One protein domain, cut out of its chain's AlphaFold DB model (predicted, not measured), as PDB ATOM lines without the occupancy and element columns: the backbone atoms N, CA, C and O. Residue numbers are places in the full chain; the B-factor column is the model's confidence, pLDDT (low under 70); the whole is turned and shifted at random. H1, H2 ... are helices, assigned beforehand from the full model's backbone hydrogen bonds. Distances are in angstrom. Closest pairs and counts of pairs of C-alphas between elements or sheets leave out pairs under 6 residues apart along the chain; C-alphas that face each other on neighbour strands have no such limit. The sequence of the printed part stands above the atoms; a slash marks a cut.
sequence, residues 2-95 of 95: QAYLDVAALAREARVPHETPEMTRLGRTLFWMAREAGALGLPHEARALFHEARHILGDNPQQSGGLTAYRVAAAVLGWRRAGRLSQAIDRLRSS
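AT A GLANCE: This is residues 2 to 95 of the 95 residues of an uncharacterized protein of Burkholderiaceae bacterium (UniProt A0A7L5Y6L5). Two long helices, H2 and H3, lie side by side as a hairpin and make the core, with H1 loosely on one flank of the pair. On the side away from H1, H5 and H6 form a V, in which H6 crosses the last residues of H2 and then sticks out with residues 88 to 95. The short H4 lies in the connection between H3 and H5. The printed part has 94 residues with six named helices, H1 to H6 in order along the chain, and no named strand; the class is all helix. It is compact, with a radius of gyration of the C-alphas of 13.2 A and spans of 37 by 27 by 22 A.

HOW THE PARTS SIT: H1, residues 2 to 13, only just touches H2, residues 21 to 39, with 3 pairs of C-alphas within 8 A; the closest are those of Tyr 4 and Leu 30, 6.9 A apart. They form a hairpin, at a shallow tilt of 30 degrees, opposite ways. H2 and H3, residues 43 to 57, form a second hairpin and touch, with C-alphas of Ala 34 and Ala 46 closest at 4.1 A and a shallow tilt of 21 degrees. H1 also only just touches H3, with 3 pairs within 8 A, the closest being the C-alphas of Leu 5 and Leu 49 at 6.9 A. H1, H2 and H3 are an up and down bundle, each running against the one before it. H4, residues 61 to 64, is close to H3 but not clearly touching, with C-alphas of Leu 57 and Gln 63 closest at 6.4 A. H5, residues 67 to 77, touches H6, residues 79 to 93, at a steep tilt of 51 degrees, opposite ways; the closest C-alphas are those of Ala 74 and Ala 82, 5.1 A. H6 touches H2 at a steep tilt of 64 degrees, with C-alphas of Ala 39 and Gly 83 closest at 4.1 A. H1 and H6 are apart. Every O i to N i+4 pair is within hydrogen-bond range in H1, H2, H3 and H5, and 10 of 11 are in H6; H4 is too short for such a pair.

IN THESE COORDINATES: H1 begins at C-alpha 2, (83.780, 60.713, 27.384), and is 16.5 A long. H2 begins at C-alpha 21, (105.330, 60.155, 31.769), and is 27.3 A long. H3 measures 20.7 A, H5 15.3 A and H6 21.3 A, the last ending at C-alpha 93, (95.943, 62.516, 54.469).

THE WHOLE: The two C-alphas farthest apart, those of Glu 13 and Ser 95, are 41.7 A apart. The printed part has no cut and no long link. Confidence is low, with pLDDT under 70, in residues 59 to 88 and 90 to 95.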
ATOM      1  N   GLN A   2      83.524  61.287  28.716       88.88
ATOM      2  CA  GLN A   2      83.780  60.713  27.384       88.88
ATOM      3  C   GLN A   2      85.078  61.210  26.723       88.88
ATOM      4  O   GLN A   2      85.901  60.393  26.339       88.88
ATOM      5  N   ALA A   3      85.343  62.521  26.748       92.19
ATOM      6  CA  ALA A   3      86.564  63.095  26.169       92.19
ATOM      7  C   ALA A   3      87.878  62.460  26.681       92.19
ATOM      8  O   ALA A   3      88.835  62.340  25.929       92.19
ATOM      9  N   TYR A   4      87.939  62.016  27.944       91.06
ATOM     10  CA  TYR A   4      89.135  61.347  28.474       91.06
ATOM     11  C   TYR A   4      89.307  59.928  27.924       91.06
ATOM     12  O   TYR A   4      90.436  59.486  27.719       91.06
ATOM     13  N   LEU A   5      88.200  59.224  27.679       91.69
ATOM     14  CA  LEU A   5      88.222  57.922  27.015       91.69
ATOM     15  C   LEU A   5      88.620  58.078  25.546       91.69
ATOM     16  O   LEU A   5      89.408  57.277  25.054       91.69
ATOM     17  N   ASP A   6      88.153  59.137  24.883       95.31
ATOM     18  CA  ASP A   6      88.521  59.433  23.496       95.31
ATOM     19  C   ASP A   6      90.028  59.740  23.378       95.31
ATOM     20  O   ASP A   6      90.704  59.204  22.504       95.31
ATOM     21  N   VAL A   7      90.599  60.512  24.314       94.44
ATOM     22  CA  VAL A   7      92.056  60.752  24.380       94.44
ATOM     23  C   VAL A   7      92.837  59.453  24.606       94.44
ATOM     24  O   VAL A   7      93.865  59.237  23.966       94.44
ATOM     25  N   ALA A   8      92.357  58.566  25.483       91.88
ATOM     26  CA  ALA A   8      92.989  57.264  25.700       91.88
ATOM     27  C   ALA A   8      92.922  56.369  24.453       91.88
ATOM     28  O   ALA A   8      93.898  55.689  24.130       91.88
ATOM     29  N   ALA A   9      91.806  56.405  23.720       93.69
ATOM     30  CA  ALA A   9      91.658  55.696  22.455       93.69
ATOM     31  C   ALA A   9      92.641  56.221  21.397       93.69
ATOM     32  O   ALA A   9      93.345  55.416  20.789       93.69
ATOM     33  N   LEU A  10      92.765  57.544  21.249       95.81
ATOM     34  CA  LEU A  10      93.729  58.170  20.337       95.81
ATOM     35  C   LEU A  10      95.175  57.801  20.687       95.81
ATOM     36  O   LEU A  10      95.952  57.438  19.808       95.81
ATOM     37  N   ALA A  11      95.541  57.840  21.971       93.25
ATOM     38  CA  ALA A  11      96.882  57.457  22.417       93.25
ATOM     39  C   ALA A  11      97.196  55.982  22.106       93.25
ATOM     40  O   ALA A  11      98.313  55.647  21.708       93.25
ATOM     41  N   ARG A  12      96.198  55.100  22.246       91.44
ATOM     42  CA  ARG A  12      96.312  53.678  21.899       91.44
ATOM     43  C   ARG A  12      96.461  53.471  20.395       91.44
ATOM     44  O   ARG A  12      97.307  52.688  19.973       91.44
ATOM     45  N   GLU A  13      95.661  54.169  19.597       94.62
ATOM     46  CA  GLU A  13      95.720  54.121  18.134       94.62
ATOM     47  C   GLU A  13      97.077  54.611  17.615       94.62
ATOM     48  O   GLU A  13      97.694  53.964  16.769       94.62
ATOM     49  N   ALA A  14      97.607  55.673  18.224       95.44
ATOM     50  CA  ALA A  14      98.950  56.186  17.976       95.44
ATOM     51  C   ALA A  14     100.078  55.306  18.560       95.44
ATOM     52  O   ALA A  14     101.252  55.613  18.363       95.44
ATOM     53  N   ARG A  15      99.745  54.214  19.265       93.50
ATOM     54  CA  ARG A  15     100.685  53.274  19.905       93.50
ATOM     55  C   ARG A  15     101.696  53.958  20.829       93.50
ATOM     56  O   ARG A  15     102.867  53.577  20.866       93.50
ATOM     57  N   VAL A  16     101.248  54.959  21.586       91.19
ATOM     58  CA  VAL A  16     102.104  55.643  22.561       91.19
ATOM     59  C   VAL A  16     102.557  54.638  23.633       91.19
ATOM     60  O   VAL A  16     101.704  53.977  24.234       91.19
ATOM     61  N   PRO A  17     103.869  54.504  23.911       88.75
ATOM     62  CA  PRO A  17     104.352  53.572  24.923       88.75
ATOM     63  C   PRO A  17     103.811  53.901  26.320       88.75
ATOM     64  O   PRO A  17     103.859  55.049  26.770       88.75
ATOM     65  N   HIS A  18     103.344  52.876  27.036       83.50
ATOM     66  CA  HIS A  18     102.761  53.005  28.378       83.50
ATOM     67  C   HIS A  18     103.728  53.569  29.429       83.50
ATOM     68  O   HIS A  18     103.301  54.177  30.404       83.50
ATOM     69  N   GLU A  19     105.030  53.394  29.215       83.75
ATOM     70  CA  GLU A  19     106.107  53.805  30.125       83.75
ATOM     71  C   GLU A  19     106.376  55.314  30.094       83.75
ATOM     72  O   GLU A  19     107.130  55.835  30.917       83.75
ATOM     73  N   THR A  20     105.758  56.034  29.155       89.62
ATOM     74  CA  THR A  20     105.920  57.482  29.053       89.62
ATOM     75  C   THR A  20     105.305  58.200  30.266       89.62
ATOM     76  O   THR A  20     104.266  57.778  30.802       89.62
ATOM     77  N   PRO A  21     105.907  59.317  30.719       89.50
ATOM     78  CA  PRO A  21     105.330  60.155  31.769       89.50
ATOM     79  C   PRO A  21     103.902  60.621  31.449       89.50
ATOM     80  O   PRO A  21     103.063  60.727  32.347       89.50
ATOM     81  N   GLU A  22     103.612  60.871  30.173       91.69
ATOM     82  CA  GLU A  22     102.317  61.300  29.656       91.69
ATOM     83  C   GLU A  22     101.263  60.204  29.818       91.69
ATOM     84  O   GLU A  22     100.188  60.474  30.357       91.69
ATOM     85  N   MET A  23     101.577  58.960  29.435       91.31
ATOM     86  CA  MET A  23     100.670  57.824  29.628       91.31
ATOM     87  C   MET A  23     100.444  57.539  31.110       91.31
ATOM     88  O   MET A  23      99.306  57.340  31.538       91.31
ATOM     89  N   THR A  24     101.490  57.632  31.933       88.12
ATOM     90  CA  THR A  24     101.353  57.505  33.392       88.12
ATOM     91  C   THR A  24     100.421  58.583  33.961       88.12
ATOM     92  O   THR A  24      99.553  58.300  34.794       88.12
ATOM     93  N   ARG A  25     100.563  59.836  33.506       89.94
ATOM     94  CA  ARG A  25      99.690  60.943  33.912       89.94
ATOM     95  C   ARG A  25      98.250  60.701  33.461       89.94
ATOM     96  O   ARG A  25      97.348  60.832  34.284       89.94
ATOM     97  N   LEU A  26      98.043  60.287  32.213       93.00
ATOM     98  CA  LEU A  26      96.725  59.965  31.664       93.00
ATOM     99  C   LEU A  26      96.035  58.853  32.465       93.00
ATOM    100  O   LEU A  26      94.885  59.014  32.871       93.00
ATOM    101  N   GLY A  27      96.748  57.767  32.772       90.69
ATOM    102  CA  GLY A  27      96.230  56.671  33.590       90.69
ATOM    103  C   GLY A  27      95.790  57.128  34.985       90.69
ATOM    104  O   GLY A  27      94.710  56.762  35.454       90.69
ATOM    105  N   ARG A  28      96.577  57.992  35.641       86.19
ATOM    106  CA  ARG A  28      96.214  58.582  36.944       86.19
ATOM    107  C   ARG A  28      94.993  59.496  36.849       86.19
ATOM    108  O   ARG A  28      94.125  59.433  37.718       86.19
ATOM    109  N   THR A  29      94.898  60.307  35.799       91.69
ATOM    110  CA  THR A  29      93.734  61.167  35.559       91.69
ATOM    111  C   THR A  29      92.470  60.340  35.333       91.69
ATOM    112  O   THR A  29      91.453  60.615  35.964       91.69
ATOM    113  N   LEU A  30      92.529  59.282  34.519       91.44
ATOM    114  CA  LEU A  30      91.404  58.362  34.310       91.44
ATOM    115  C   LEU A  30      90.944  57.719  35.624       91.44
ATOM    116  O   LEU A  30      89.747  57.644  35.893       91.44
ATOM    117  N   PHE A  31      91.886  57.320  36.480       86.38
ATOM    118  CA  PHE A  31      91.575  56.785  37.803       86.38
ATOM    119  C   PHE A  31      90.885  57.816  38.713       86.38
ATOM    120  O   PHE A  31      89.911  57.490  39.395       86.38
ATOM    121  N   TRP A  32      91.349  59.068  38.713       86.12
ATOM    122  CA  TRP A  32      90.713  60.148  39.470       86.12
ATOM    123  C   TRP A  32      89.295  60.449  38.956       86.12
ATOM    124  O   TRP A  32      88.353  60.503  39.746       86.12
ATOM    125  N   MET A  33      89.108  60.511  37.636       88.56
ATOM    126  CA  MET A  33      87.789  60.685  37.017       88.56
ATOM    127  C   MET A  33      86.849  59.512  37.331       88.56
ATOM    128  O   MET A  33      85.658  59.718  37.559       88.56
ATOM    129  N   ALA A  34      87.364  58.278  37.388       85.81
ATOM    130  CA  ALA A  34      86.583  57.112  37.800       85.81
ATOM    131  C   ALA A  34      86.073  57.249  39.246       85.81
ATOM    132  O   ALA A  34      84.927  56.894  39.537       85.81
ATOM    133  N   ARG A  35      86.900  57.811  40.144       82.00
ATOM    134  CA  ARG A  35      86.519  58.124  41.533       82.00
ATOM    135  C   ARG A  35      85.392  59.138  41.605       82.00
ATOM    136  O   ARG A  35      84.430  58.927  42.347       82.00
ATOM    137  N   GLU A  36      85.513  60.208  40.833       85.00
ATOM    138  CA  GLU A  36      84.511  61.266  40.750       85.00
ATOM    139  C   GLU A  36      83.185  60.744  40.180       85.00
ATOM    140  O   GLU A  36      82.136  60.926  40.797       85.00
ATOM    141  N   ALA A  37      83.230  59.982  39.083       84.94
ATOM    142  CA  ALA A  37      82.063  59.318  38.503       84.94
ATOM    143  C   ALA A  37      81.361  58.396  39.512       84.94
ATOM    144  O   ALA A  37      80.139  58.439  39.669       84.94
ATOM    145  N   GLY A  38      82.134  57.608  40.267       80.25
ATOM    146  CA  GLY A  38      81.601  56.767  41.337       80.25
ATOM    147  C   GLY A  38      80.892  57.582  42.424       80.25
ATOM    148  O   GLY A  38      79.780  57.228  42.824       80.25
ATOM    149  N   ALA A  39      81.486  58.699  42.858       79.75
ATOM    150  CA  ALA A  39      80.895  59.601  43.851       79.75
ATOM    151  C   ALA A  39      79.590  60.254  43.362       79.75
ATOM    152  O   ALA A  39      78.646  60.381  44.140       79.75
ATOM    153  N   LEU A  40      79.514  60.586  42.071       83.06
ATOM    154  CA  LEU A  40      78.313  61.108  41.412       83.06
ATOM    155  C   LEU A  40      77.253  60.026  41.141       83.06
ATOM    156  O   LEU A  40      76.132  60.334  40.742       83.06
ATOM    157  N   GLY A  41      77.568  58.752  41.389       80.94
ATOM    158  CA  GLY A  41      76.646  57.647  41.162       80.94
ATOM    159  C   GLY A  41      76.457  57.298  39.689       80.94
ATOM    160  O   GLY A  41      75.369  56.850  39.334       80.94
ATOM    161  N   LEU A  42      77.515  57.474  38.893       86.75
ATOM    162  CA  LEU A  42      77.642  57.147  37.472       86.75
ATOM    163  C   LEU A  42      78.487  55.861  37.309       86.75
ATOM    164  O   LEU A  42      79.692  55.925  37.049       86.75
ATOM    165  N   PRO A  43      77.919  54.666  37.581       82.31
ATOM    166  CA  PRO A  43      78.693  53.430  37.701       82.31
ATOM    167  C   PRO A  43      79.238  52.918  36.362       82.31
ATOM    168  O   PRO A  43      80.274  52.252  36.351       82.31
ATOM    169  N   HIS A  44      78.561  53.203  35.246       85.88
ATOM    170  CA  HIS A  44      79.002  52.766  33.921       85.88
ATOM    171  C   HIS A  44      80.259  53.531  33.496       85.88
ATOM    172  O   HIS A  44      81.256  52.928  33.100       85.88
ATOM    173  N   GLU A  45      80.242  54.845  33.686       88.75
ATOM    174  CA  GLU A  45      81.336  55.768  33.415       88.75
ATOM    175  C   GLU A  45      82.518  55.484  34.338       88.75
ATOM    176  O   GLU A  45      83.651  55.353  33.873       88.75
ATOM    177  N   ALA A  46      82.255  55.303  35.638       85.50
ATOM    178  CA  ALA A  46      83.281  54.940  36.611       85.50
ATOM    179  C   ALA A  46      84.001  53.643  36.216       85.50
ATOM    180  O   ALA A  46      85.229  53.568  36.275       85.50
ATOM    181  N   ARG A  47      83.250  52.631  35.763       85.94
ATOM    182  CA  ARG A  47      83.814  51.350  35.327       85.94
ATOM    183  C   ARG A  47      84.637  51.482  34.049       85.94
ATOM    184  O   ARG A  47      85.721  50.905  33.995       85.94
ATOM    185  N   ALA A  48      84.152  52.222  33.052       90.75
ATOM    186  CA  ALA A  48      84.871  52.441  31.798       90.75
ATOM    187  C   ALA A  48      86.210  53.161  32.038       90.75
ATOM    188  O   ALA A  48      87.260  52.685  31.610       90.75
ATOM    189  N   LEU A  49      86.184  54.248  32.812       91.62
ATOM    190  CA  LEU A  49      87.377  55.020  33.172       91.62
ATOM    191  C   LEU A  49      88.374  54.188  33.990       91.62
ATOM    192  O   LEU A  49      89.573  54.219  33.723       91.62
ATOM    193  N   PHE A  50      87.888  53.412  34.962       87.50
ATOM    194  CA  PHE A  50      88.742  52.560  35.788       87.50
ATOM    195  C   PHE A  50      89.391  51.425  34.986       87.50
ATOM    196  O   PHE A  50      90.565  51.115  35.196       87.50
ATOM    197  N   HIS A  51      88.641  50.806  34.071       89.06
ATOM    198  CA  HIS A  51      89.168  49.769  33.188       89.06
ATOM    199  C   HIS A  51      90.324  50.308  32.339       89.06
ATOM    200  O   HIS A  51      91.389  49.695  32.295       89.06
ATOM    201  N   GLU A  52      90.144  51.484  31.740       90.88
ATOM    202  CA  GLU A  52      91.175  52.105  30.910       90.88
ATOM    203  C   GLU A  52      92.391  52.546  31.735       90.88
ATOM    204  O   GLU A  52      93.532  52.291  31.354       90.88
ATOM    205  N   ALA A  53      92.169  53.117  32.923       89.25
ATOM    206  CA  ALA A  53      93.248  53.460  33.847       89.25
ATOM    207  C   ALA A  53      94.110  52.238  34.206       89.25
ATOM    208  O   ALA A  53      95.337  52.327  34.218       89.25
ATOM    209  N   ARG A  54      93.479  51.084  34.468       86.12
ATOM    210  CA  ARG A  54      94.178  49.819  34.745       86.12
ATOM    211  C   ARG A  54      94.943  49.319  33.522       86.12
ATOM    212  O   ARG A  54      96.057  48.836  33.680       86.12
ATOM    213  N   HIS A  55      94.359  49.429  32.331       86.44
ATOM    214  CA  HIS A  55      95.031  49.052  31.090       86.44
ATOM    215  C   HIS A  55      96.314  49.871  30.875       86.44
ATOM    216  O   HIS A  55      97.332  49.320  30.477       86.44
ATOM    217  N   ILE A  56      96.289  51.171  31.194       88.06
ATOM    218  CA  ILE A  56      97.444  52.057  31.015       88.06
ATOM    219  C   ILE A  56      98.510  51.881  32.104       88.06
ATOM    220  O   ILE A  56      99.692  51.825  31.782       88.06
ATOM    221  N   LEU A  57      98.113  51.817  33.377       83.06
ATOM    222  CA  LEU A  57      99.047  51.770  34.513       83.06
ATOM    223  C   LEU A  57      99.571  50.353  34.814       83.06
ATOM    224  O   LEU A  57     100.546  50.192  35.552       83.06
ATOM    225  N   GLY A  58      98.916  49.325  34.269       73.56
ATOM    226  CA  GLY A  58      99.222  47.924  34.541       73.56
ATOM    227  C   GLY A  58      99.066  47.546  36.020       73.56
ATOM    228  O   GLY A  58      98.476  48.267  36.827       73.56
ATOM    229  N   ASP A  59      99.622  46.392  36.395       59.16
ATOM    230  CA  ASP A  59      99.684  45.924  37.789       59.16
ATOM    231  C   ASP A  59     100.951  46.431  38.523       59.16
ATOM    232  O   ASP A  59     101.281  45.948  39.605       59.16
ATOM    233  N   ASN A  60     101.666  47.424  37.972       54.66
ATOM    234  CA  ASN A  60     102.962  47.875  38.483       54.66
ATOM    235  C   ASN A  60     102.834  48.506  39.893       54.66
ATOM    236  O   ASN A  60     102.274  49.599  40.003       54.66
ATOM    237  N   PRO A  61     103.360  47.884  40.971       47.72
ATOM    238  CA  PRO A  61     103.114  48.285  42.365       47.72
ATOM    239  C   PRO A  61     103.526  49.727  42.696       47.72
ATOM    240  O   PRO A  61     102.879  50.387  43.509       47.72
ATOM    241  N   GLN A  62     104.574  50.239  42.039       51.84
ATOM    242  CA  GLN A  62     105.044  51.624  42.195       51.84
ATOM    243  C   GLN A  62     104.096  52.656  41.567       51.84
ATOM    244  O   GLN A  62     104.072  53.812  41.988       51.84
ATOM    245  N   GLN A  63     103.284  52.249  40.587       53.44
ATOM    246  CA  GLN A  63     102.303  53.106  39.916       53.44
ATOM    247  C   GLN A  63     100.857  52.835  40.377       53.44
ATOM    248  O   GLN A  63      99.998  53.706  40.239       53.44
ATOM    249  N   SER A  64     100.598  51.661  40.965       51.66
ATOM    250  CA  SER A  64      99.267  51.113  41.258       51.66
ATOM    251  C   SER A  64      98.869  51.137  42.738       51.66
ATOM    252  O   SER A  64      97.788  50.655  43.079       51.66
ATOM    253  N   GLY A  65      99.673  51.745  43.621       49.94
ATOM    254  CA  GLY A  65      99.446  51.764  45.076       49.94
ATOM    255  C   GLY A  65      98.054  52.242  45.538       49.94
ATOM    256  O   GLY A  65      97.635  51.914  46.643       49.94
ATOM    257  N   GLY A  66      97.300  52.962  44.695       54.12
ATOM    258  CA  GLY A  66      95.893  53.327  44.941       54.12
ATOM    259  C   GLY A  66      94.841  52.505  44.177       54.12
ATOM    260  O   GLY A  66      93.662  52.543  44.534       54.12
ATOM    261  N   LEU A  67      95.231  51.750  43.144       55.75
ATOM    262  CA  LEU A  67      94.318  51.062  42.225       55.75
ATOM    263  C   LEU A  67      93.676  49.819  42.859       55.75
ATOM    264  O   LEU A  67      92.474  49.596  42.709       55.75
ATOM    265  N   THR A  68      94.452  49.028  43.606       58.19
ATOM    266  CA  THR A  68      93.974  47.789  44.246       58.19
ATOM    267  C   THR A  68      92.999  48.082  45.385       58.19
ATOM    268  O   THR A  68      91.933  47.472  45.460       58.19
ATOM    269  N   ALA A  69      93.304  49.085  46.217       56.59
ATOM    270  CA  ALA A  69      92.416  49.543  47.286       56.59
ATOM    271  C   ALA A  69      91.080  50.069  46.732       56.59
ATOM    272  O   ALA A  69      90.021  49.792  47.293       56.59
ATOM    273  N   TYR A  70      91.109  50.765  45.592       54.81
ATOM    274  CA  TYR A  70      89.894  51.265  44.953       54.81
ATOM    275  C   TYR A  70      89.066  50.160  44.293       54.81
ATOM    276  O   TYR A  70      87.842  50.190  44.384       54.81
ATOM    277  N   ARG A  71      89.705  49.139  43.703       58.88
ATOM    278  CA  ARG A  71      89.000  47.968  43.158       58.88
ATOM    279  C   ARG A  71      88.241  47.209  44.247       58.88
ATOM    280  O   ARG A  71      87.093  46.827  44.038       58.88
ATOM    281  N   VAL A  72      88.865  47.037  45.415       56.22
ATOM    282  CA  VAL A  72      88.244  46.405  46.589       56.22
ATOM    283  C   VAL A  72      87.131  47.290  47.157       56.22
ATOM    284  O   VAL A  72      86.030  46.804  47.389       56.22
ATOM    285  N   ALA A  73      87.348  48.602  47.289       55.06
ATOM    286  CA  ALA A  73      86.319  49.525  47.772       55.06
ATOM    287  C   ALA A  73      85.101  49.611  46.829       55.06
ATOM    288  O   ALA A  73      83.962  49.590  47.295       55.06
ATOM    289  N   ALA A  74      85.316  49.664  45.511       59.31
ATOM    290  CA  ALA A  74      84.253  49.698  44.505       59.31
ATOM    291  C   ALA A  74      83.447  48.390  44.454       59.31
ATOM    292  O   ALA A  74      82.225  48.441  44.307       59.31
ATOM    293  N   ALA A  75      84.112  47.240  44.624       57.94
ATOM    294  CA  ALA A  75      83.471  45.926  44.643       57.94
ATOM    295  C   ALA A  75      82.705  45.637  45.948       57.94
ATOM    296  O   ALA A  75      81.660  44.998  45.899       57.94
ATOM    297  N   VAL A  76      83.190  46.118  47.101       52.38
ATOM    298  CA  VAL A  76      82.608  45.806  48.423       52.38
ATOM    299  C   VAL A  76      81.513  46.794  48.842       52.38
ATOM    300  O   VAL A  76      80.547  46.401  49.489       52.38
ATOM    301  N   LEU A  77      81.627  48.079  48.491       56.56
ATOM    302  CA  LEU A  77      80.733  49.122  49.021       56.56
ATOM    303  C   LEU A  77      79.721  49.657  47.995       56.56
ATOM    304  O   LEU A  77      78.784  50.369  48.365       56.56
ATOM    305  N   GLY A  78      79.890  49.314  46.718       59.50
ATOM    306  CA  GLY A  78      79.179  49.937  45.608       59.50
ATOM    307  C   GLY A  78      79.780  51.302  45.264       59.50
ATOM    308  O   GLY A  78      80.163  52.082  46.142       59.50
ATOM    309  N   TRP A  79      79.853  51.606  43.968       58.16
ATOM    310  CA  TRP A  79      80.532  52.784  43.408       58.16
ATOM    311  C   TRP A  79      80.199  54.109  44.128       58.16
ATOM    312  O   TRP A  79      81.098  54.911  44.385       58.16
ATOM    313  N   ARG A  80      78.948  54.280  44.591       59.09
ATOM    314  CA  ARG A  80      78.485  55.447  45.375       59.09
ATOM    315  C   ARG A  80      79.092  55.586  46.776       59.09
ATOM    316  O   ARG A  80      79.236  56.702  47.276       59.09
ATOM    317  N   ARG A  81      79.380  54.487  47.475       60.47
ATOM    318  CA  ARG A  81      80.018  54.532  48.807       60.47
ATOM    319  C   ARG A  81      81.540  54.535  48.685       60.47
ATOM    320  O   ARG A  81      82.192  55.217  49.468       60.47
ATOM    321  N   ALA A  82      82.090  53.871  47.669       58.66
ATOM    322  CA  ALA A  82      83.521  53.884  47.374       58.66
ATOM    323  C   ALA A  82      84.044  55.296  47.057       58.66
ATOM    324  O   ALA A  82      85.077  55.698  47.590       58.66
ATOM    325  N   GLY A  83      83.301  56.079  46.259       58.12
ATOM    326  CA  GLY A  83      83.636  57.482  45.986       58.12
ATOM    327  C   GLY A  83      83.697  58.340  47.258       58.12
ATOM    328  O   GLY A  83      84.665  59.070  47.466       58.12
ATOM    329  N   ARG A  84      82.720  58.179  48.163       65.31
ATOM    330  CA  ARG A  84      82.675  58.895  49.452       65.31
ATOM    331  C   ARG A  84      83.802  58.492  50.404       65.31
ATOM    332  O   ARG A  84      84.406  59.361  51.026       65.31
ATOM    333  N   LEU A  85      84.117  57.199  50.491       63.94
ATOM    334  CA  LEU A  85      85.192  56.707  51.358       63.94
ATOM    335  C   LEU A  85      86.564  57.214  50.893       63.94
ATOM    336  O   LEU A  85      87.392  57.613  51.704       63.94
ATOM    337  N   SER A  86      86.787  57.263  49.579       59.59
ATOM    338  CA  SER A  86      88.027  57.786  49.004       59.59
ATOM    339  C   SER A  86      88.226  59.280  49.274       59.59
ATOM    340  O   SER A  86      89.332  59.689  49.615       59.59
ATOM    341  N   GLN A  87      87.161  60.088  49.200       65.31
ATOM    342  CA  GLN A  87      87.221  61.503  49.590       65.31
ATOM    343  C   GLN A  87      87.516  61.687  51.086       65.31
ATOM    344  O   GLN A  87      88.241  62.606  51.460       65.31
ATOM    345  N   ALA A  88      86.980  60.815  51.944       65.31
ATOM    346  CA  ALA A  88      87.261  60.856  53.378       65.31
ATOM    347  C   ALA A  88      88.728  60.508  53.692       65.31
ATOM    348  O   ALA A  88      89.348  61.162  54.525       65.31
ATOM    349  N   ILE A  89      89.297  59.524  52.988       70.31
ATOM    350  CA  ILE A  89      90.700  59.117  53.150       70.31
ATOM    351  C   ILE A  89      91.661  60.195  52.628       70.31
ATOM    352  O   ILE A  89      92.666  60.461  53.282       70.31
ATOM    353  N   ASP A  90      91.352  60.854  51.503       65.62
ATOM    354  CA  ASP A  90      92.171  61.981  51.019       65.62
ATOM    355  C   ASP A  90      92.168  63.150  52.008       65.62
ATOM    356  O   ASP A  90      93.227  63.712  52.277       65.62
ATOM    357  N   ARG A  91      91.015  63.475  52.612       67.00
ATOM    358  CA  ARG A  91      90.938  64.533  53.634       67.00
ATOM    359  C   ARG A  91      91.775  64.228  54.872       67.00
ATOM    360  O   ARG A  91      92.395  65.135  55.410       67.00
ATOM    361  N   LEU A  92      91.813  62.968  55.298       66.62
ATOM    362  CA  LEU A  92      92.622  62.527  56.439       66.62
ATOM    363  C   LEU A  92      94.126  62.517  56.148       66.62
ATOM    364  O   LEU A  92      94.914  62.563  57.081       66.62
ATOM    365  N   ARG A  93      94.533  62.441  54.877       53.31
ATOM    366  CA  ARG A  93      95.943  62.516  54.469       53.31
ATOM    367  C   ARG A  93      96.418  63.964  54.263       53.31
ATOM    368  O   ARG A  93      97.620  64.195  54.196       53.31
ATOM    369  N   SER A  94      95.492  64.919  54.145       55.91
ATOM    370  CA  SER A  94      95.764  66.356  53.993       55.91
ATOM    371  C   SER A  94      95.632  67.176  55.291       55.91
ATOM    372  O   SER A  94      95.650  68.403  55.226       55.91
ATOM    373  N   SER A  95      95.460  66.522  56.443       44.09
ATOM    374  CA  SER A  95      95.499  67.112  57.793       44.09
ATOM    375  C   SER A  95      96.641  66.501  58.588       44.09
ATOM    376  O   SER A  95      97.211  67.244  59.411       44.09
TER     377      SER A  95